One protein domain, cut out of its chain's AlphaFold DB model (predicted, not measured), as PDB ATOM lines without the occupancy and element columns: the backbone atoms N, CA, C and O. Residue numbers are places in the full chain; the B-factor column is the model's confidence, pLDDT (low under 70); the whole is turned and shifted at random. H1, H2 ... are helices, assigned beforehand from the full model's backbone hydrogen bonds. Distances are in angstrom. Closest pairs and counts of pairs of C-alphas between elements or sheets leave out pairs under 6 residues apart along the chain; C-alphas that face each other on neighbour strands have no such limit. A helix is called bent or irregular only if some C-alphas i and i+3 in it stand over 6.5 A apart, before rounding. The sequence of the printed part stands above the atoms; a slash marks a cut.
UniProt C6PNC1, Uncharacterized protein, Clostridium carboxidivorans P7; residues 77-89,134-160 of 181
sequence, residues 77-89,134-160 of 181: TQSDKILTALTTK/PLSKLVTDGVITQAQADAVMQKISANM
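AT A GLANCE: This is residues 77 to 89 and 134 to 160 of the 181 residues of an uncharacterized protein of Clostridium carboxidivorans P7 (UniProt C6PNC1). Three helices make an uneven group: the short H2 packs on H1 and on the first residues of the long H3, and residues 154 to 160, of which 154 to 159 belong to H3, stick out as a free arm. H2 and H3 form a lopsided helical hairpin, in which the chain folds back after H2 and H3 then runs on well past it, while H1 meets H2 but stays apart from H3. You have 40 printed residues with three named helices, in the order H1, H2, H3, and no named strand, and the class is all helix. The whole is compact, with a radius of gyration of the C-alphas of 9.6 A, and the C-alphas span 27 by 23 by 16 A.

HOW THE PARTS SIT: Start with H1, residues 77 to 87, and look from it to H2, residues 134 to 140: the two touch, and their closest C-alphas are those of Ala 85 and Pro 134, 5.4 A apart. They run opposite ways at a steep tilt of 40 degrees. Next look at H3, residues 146 to 159, which touches H2 with residues 146 to 149 alone. The closest C-alphas of H2 and H3 are those of Val 139 and Gln 146, 6.1 A apart. These two helices run opposite ways at a shallow tilt of 17 degrees and form a helical hairpin. H1 and H3 are apart. In H1 and H3 you will find every O i to N i+4 pair within hydrogen-bond range, and in H2 2 of 3.

IN THESE COORDINATES: Find C-alpha 77 at (110.839, 152.815, 204.416); from there H1 runs 15.6 A to C-alpha 87. Across the cut, find C-alpha 134 at (95.592, 148.332, 207.051), where H2 begins; it runs 11.0 A to C-alpha 140. H2 is neither bent nor irregular, but only just: C-alphas 134 and 137 are 6.4 A apart. H3, the longest helix with 14 residues, runs 20.1 A from C-alpha 146 to C-alpha 159, which you find at (96.210, 148.521, 189.050).

THE WHOLE: The two C-alphas farthest apart are those of Asp 141 and Met 160, 26.9 A. Residues 90 to 133 are not printed, and C-alphas 89 and 134 are 10.1 A apart across this cut, on the link from H1 to H2. The link from H2 to H3 is tight, with 5 residues. Residues 154 to 160, of which 154 to 159 belong to H3, stand free. In this model the mean pLDDT of the printed part is 90.3, and residue 89 is under 70.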
ATOM      1  N   THR A  77     111.218 153.319 203.085       94.69
ATOM      2  CA  THR A  77     110.839 152.815 204.416       94.69
ATOM      3  C   THR A  77     109.322 152.818 204.635       94.69
ATOM      4  O   THR A  77     108.777 151.909 205.261       94.69
ATOM      5  N   GLN A  78     108.625 153.832 204.122       95.06
ATOM      6  CA  GLN A  78     107.165 153.913 204.143       95.06
ATOM      7  C   GLN A  78     106.551 152.839 203.244       95.06
ATOM      8  O   GLN A  78     105.642 152.135 203.682       95.06
ATOM      9  N   SER A  79     107.080 152.668 202.027       95.00
ATOM     10  CA  SER A  79     106.675 151.608 201.097       95.00
ATOM     11  C   SER A  79     106.766 150.225 201.745       95.00
ATOM     12  O   SER A  79     105.801 149.465 201.696       95.00
ATOM     13  N   ASP A  80     107.871 149.912 202.420       94.38
ATOM     14  CA  ASP A  80     108.061 148.604 203.053       94.38
ATOM     15  C   ASP A  80     107.017 148.350 204.157       94.38
ATOM     16  O   ASP A  80     106.395 147.288 204.202       94.38
ATOM     17  N   LYS A  81     106.740 149.356 205.001       94.75
ATOM     18  CA  LYS A  81     105.704 149.268 206.050       94.75
ATOM     19  C   LYS A  81     104.300 149.104 205.468       94.75
ATOM     20  O   LYS A  81     103.507 148.326 206.001       94.75
ATOM     21  N   ILE A  82     103.995 149.811 204.380       93.44
ATOM     22  CA  ILE A  82     102.725 149.686 203.658       93.44
ATOM     23  C   ILE A  82     102.581 148.280 203.067       93.44
ATOM     24  O   ILE A  82     101.532 147.653 203.221       93.44
ATOM     25  N   LEU A  83     103.633 147.760 202.426       93.25
ATOM     26  CA  LEU A  83     103.628 146.424 201.839       93.25
ATOM     27  C   LEU A  83     103.362 145.359 202.906       93.25
ATOM     28  O   LEU A  83     102.515 144.491 202.700       93.25
ATOM     29  N   THR A  84     104.029 145.449 204.062       92.06
ATOM     30  CA  THR A  84     103.757 144.566 205.202       92.06
ATOM     31  C   THR A  84     102.307 144.693 205.655       92.06
ATOM     32  O   THR A  84     101.621 143.683 205.765       92.06
ATOM     33  N   ALA A  85     101.794 145.907 205.856       90.38
ATOM     34  CA  ALA A  85     100.421 146.104 206.320       90.38
ATOM     35  C   ALA A  85      99.368 145.519 205.358       90.38
ATOM     36  O   ALA A  85      98.355 144.992 205.810       90.38
ATOM     37  N   LEU A  86      99.605 145.579 204.044       88.81
ATOM     38  CA  LEU A  86      98.671 145.086 203.023       88.81
ATOM     39  C   LEU A  86      98.772 143.581 202.744       88.81
ATOM     40  O   LEU A  86      97.823 142.990 202.225       88.81
ATOM     41  N   THR A  87      99.918 142.962 203.032       88.50
ATOM     42  CA  THR A  87     100.173 141.547 202.704       88.50
ATOM     43  C   THR A  87     100.143 140.627 203.915       88.50
ATOM     44  O   THR A  87      99.869 139.435 203.757       88.50
ATOM     45  N   THR A  88     100.347 141.162 205.119       85.62
ATOM     46  CA  THR A  88     100.143 140.426 206.364       85.62
ATOM     47  C   THR A  88      98.663 140.093 206.502       85.62
ATOM     48  O   THR A  88      97.825 140.961 206.747       85.62
ATOM     49  N   LYS A  89      98.322 138.812 206.336       68.25
ATOM     50  CA  LYS A  89      97.012 138.314 206.757       68.25
ATOM     51  C   LYS A  89      96.959 138.443 208.280       68.25
ATOM     52  O   LYS A  89      97.935 138.058 208.921       68.25
ATOM     53  N   PRO A 134      94.251 148.625 206.539       83.50
ATOM     54  CA  PRO A 134      95.592 148.332 207.051       83.50
ATOM     55  C   PRO A 134      96.503 149.576 207.084       83.50
ATOM     56  O   PRO A 134      97.445 149.641 207.871       83.50
ATOM     57  N   LEU A 135      96.178 150.600 206.287       90.44
ATOM     58  CA  LEU A 135      96.870 151.887 206.256       90.44
ATOM     59  C   LEU A 135      96.479 152.833 207.401       90.44
ATOM     60  O   LEU A 135      97.282 153.682 207.769       90.44
ATOM     61  N   SER A 136      95.295 152.683 208.006       89.19
ATOM     62  CA  SER A 136      94.814 153.560 209.086       89.19
ATOM     63  C   SER A 136      95.771 153.567 210.277       89.19
ATOM     64  O   SER A 136      96.052 154.623 210.833       89.19
ATOM     65  N   LYS A 137      96.344 152.406 210.626       88.88
ATOM     66  CA  LYS A 137      97.372 152.309 211.673       88.88
ATOM     67  C   LYS A 137      98.617 153.121 211.312       88.88
ATOM     68  O   LYS A 137      99.154 153.819 212.157       88.88
ATOM     69  N   LEU A 138      99.060 153.046 210.058       91.19
ATOM     70  CA  LEU A 138     100.256 153.749 209.589       91.19
ATOM     71  C   LEU A 138     100.056 155.270 209.565       91.19
ATOM     72  O   LEU A 138     101.015 156.003 209.796       91.19
ATOM     73  N   VAL A 139      98.826 155.735 209.328       92.38
ATOM     74  CA  VAL A 139      98.465 157.155 209.443       92.38
ATOM     75  C   VAL A 139      98.504 157.605 210.901       92.38
ATOM     76  O   VAL A 139      99.159 158.594 211.220       92.38
ATOM     77  N   THR A 140      97.863 156.858 211.806       90.69
ATOM     78  CA  THR A 140      97.859 157.177 213.243       90.69
ATOM     79  C   THR A 140      99.260 157.131 213.856       90.69
ATOM     80  O   THR A 140      99.595 157.981 214.675       90.69
ATOM     81  N   ASP A 141     100.096 156.178 213.434       89.31
ATOM     82  CA  ASP A 141     101.494 156.059 213.867       89.31
ATOM     83  C   ASP A 141     102.394 157.176 213.286       89.31
ATOM     84  O   ASP A 141     103.585 157.227 213.592       89.31
ATOM     85  N   GLY A 142     101.868 158.041 212.409       90.62
ATOM     86  CA  GLY A 142     102.627 159.104 211.743       90.62
ATOM     87  C   GLY A 142     103.647 158.597 210.720       90.62
ATOM     88  O   GLY A 142     104.503 159.357 210.273       90.62
ATOM     89  N   VAL A 143     103.574 157.318 210.337       94.75
ATOM     90  CA  VAL A 143     104.446 156.725 209.315       94.75
ATOM     91  C   VAL A 143     104.132 157.319 207.949       94.75
ATOM     92  O   VAL A 143     105.050 157.578 207.181       94.75
ATOM     93  N   ILE A 144     102.851 157.527 207.649       93.12
ATOM     94  CA  ILE A 144     102.371 158.176 206.427       93.12
ATOM     95  C   ILE A 144     101.307 159.216 206.766       93.12
ATOM     96  O   ILE A 144     100.697 159.174 207.831       93.12
ATOM     97  N   THR A 145     101.051 160.142 205.852       94.19
ATOM     98  CA  THR A 145      99.933 161.085 205.953       94.19
ATOM     99  C   THR A 145      98.654 160.484 205.375       94.19
ATOM    100  O   THR A 145      98.688 159.512 204.615       94.19
ATOM    101  N   GLN A 146      97.508 161.097 205.682       92.81
ATOM    102  CA  GLN A 146      96.231 160.710 205.079       92.81
ATOM    103  C   GLN A 146      96.282 160.798 203.544       92.81
ATOM    104  O   GLN A 146      95.931 159.841 202.864       92.81
ATOM    105  N   ALA A 147      96.836 161.889 203.000       92.25
ATOM    106  CA  ALA A 147      96.981 162.069 201.555       92.25
ATOM    107  C   ALA A 147      97.863 160.986 200.905       92.25
ATOM    108  O   ALA A 147      97.584 160.537 199.795       92.25
ATOM    109  N   GLN A 148      98.911 160.527 201.599       93.19
ATOM    110  CA  GLN A 148      99.737 159.408 201.138       93.19
ATOM    111  C   GLN A 148      98.959 158.088 201.156       93.19
ATOM    112  O   GLN A 148      99.056 157.316 200.206       93.19
ATOM    113  N   ALA A 149      98.168 157.835 202.204       92.75
ATOM    114  CA  ALA A 149      97.316 156.651 202.279       92.75
ATOM    115  C   ALA A 149      96.270 156.624 201.150       92.75
ATOM    116  O   ALA A 149      96.072 155.581 200.523       92.75
ATOM    117  N   ASP A 150      95.661 157.772 200.845       91.81
ATOM    118  CA  ASP A 150      94.678 157.912 199.769       91.81
ATOM    119  C   ASP A 150      95.323 157.674 198.393       91.81
ATOM    120  O   ASP A 150      94.808 156.892 197.591       91.81
ATOM    121  N   ALA A 151      96.501 158.260 198.143       93.50
ATOM    122  CA  ALA A 151      97.253 158.052 196.905       93.50
ATOM    123  C   ALA A 151      97.661 156.582 196.706       93.50
ATOM    124  O   ALA A 151      97.559 156.046 195.600       93.50
ATOM    125  N   VAL A 152      98.089 155.908 197.780       92.00
ATOM    126  CA  VAL A 152      98.393 154.469 197.770       92.00
ATOM    127  C   VAL A 152      97.160 153.661 197.389       92.00
ATOM    128  O   VAL A 152      97.235 152.827 196.485       92.00
ATOM    129  N   MET A 153      96.024 153.917 198.042       90.75
ATOM    130  CA  MET A 153      94.785 153.189 197.779       90.75
ATOM    131  C   MET A 153      94.333 153.381 196.331       90.75
ATOM    132  O   MET A 153      94.068 152.405 195.634       90.75
ATOM    133  N   GLN A 154      94.337 154.625 195.850       91.38
ATOM    134  CA  GLN A 154      93.980 154.951 194.476       91.38
ATOM    135  C   GLN A 154      94.871 154.214 193.473       91.38
ATOM    136  O   GLN A 154      94.370 153.658 192.495       91.38
ATOM    137  N   LYS A 155      96.188 154.174 193.713       91.25
ATOM    138  CA  LYS A 155      97.126 153.532 192.790       91.25
ATOM    139  C   LYS A 155      96.963 152.016 192.754       91.25
ATOM    140  O   LYS A 155      96.963 151.432 191.674       91.25
ATOM    141  N   ILE A 156      96.780 151.391 193.915       89.69
ATOM    142  CA  ILE A 156      96.558 149.944 194.014       89.69
ATOM    143  C   ILE A 156      95.227 149.560 193.363       89.69
ATOM    144  O   ILE A 156      95.188 148.607 192.588       89.69
ATOM    145  N   SER A 157      94.148 150.301 193.629       87.81
ATOM    146  CA  SER A 157      92.837 150.038 193.025       87.81
ATOM    147  C   SER A 157      92.844 150.225 191.510       87.81
ATOM    148  O   SER A 157      92.222 149.433 190.813       87.81
ATOM    149  N   ALA A 158      93.574 151.217 190.991       87.50
ATOM    150  CA  ALA A 158      93.724 151.419 189.550       87.50
ATOM    151  C   ALA A 158      94.484 150.271 188.860       87.50
ATOM    152  O   ALA A 158      94.201 149.948 187.710       87.50
ATOM    153  N   ASN A 159      95.433 149.648 189.564       81.50
ATOM    154  CA  ASN A 159      96.210 148.521 189.050       81.50
ATOM    155  C   ASN A 159      95.519 147.162 189.243       81.50
ATOM    156  O   ASN A 159      95.971 146.164 188.682       81.50
ATOM    157  N   MET A 160      94.437 147.100 190.022       79.56
ATOM    158  CA  MET A 160      93.656 145.882 190.178       79.56
ATOM    159  C   MET A 160      92.617 145.819 189.051       79.56
ATOM    160  O   MET A 160      91.802 146.734 188.932       79.56
TER     161      MET A 160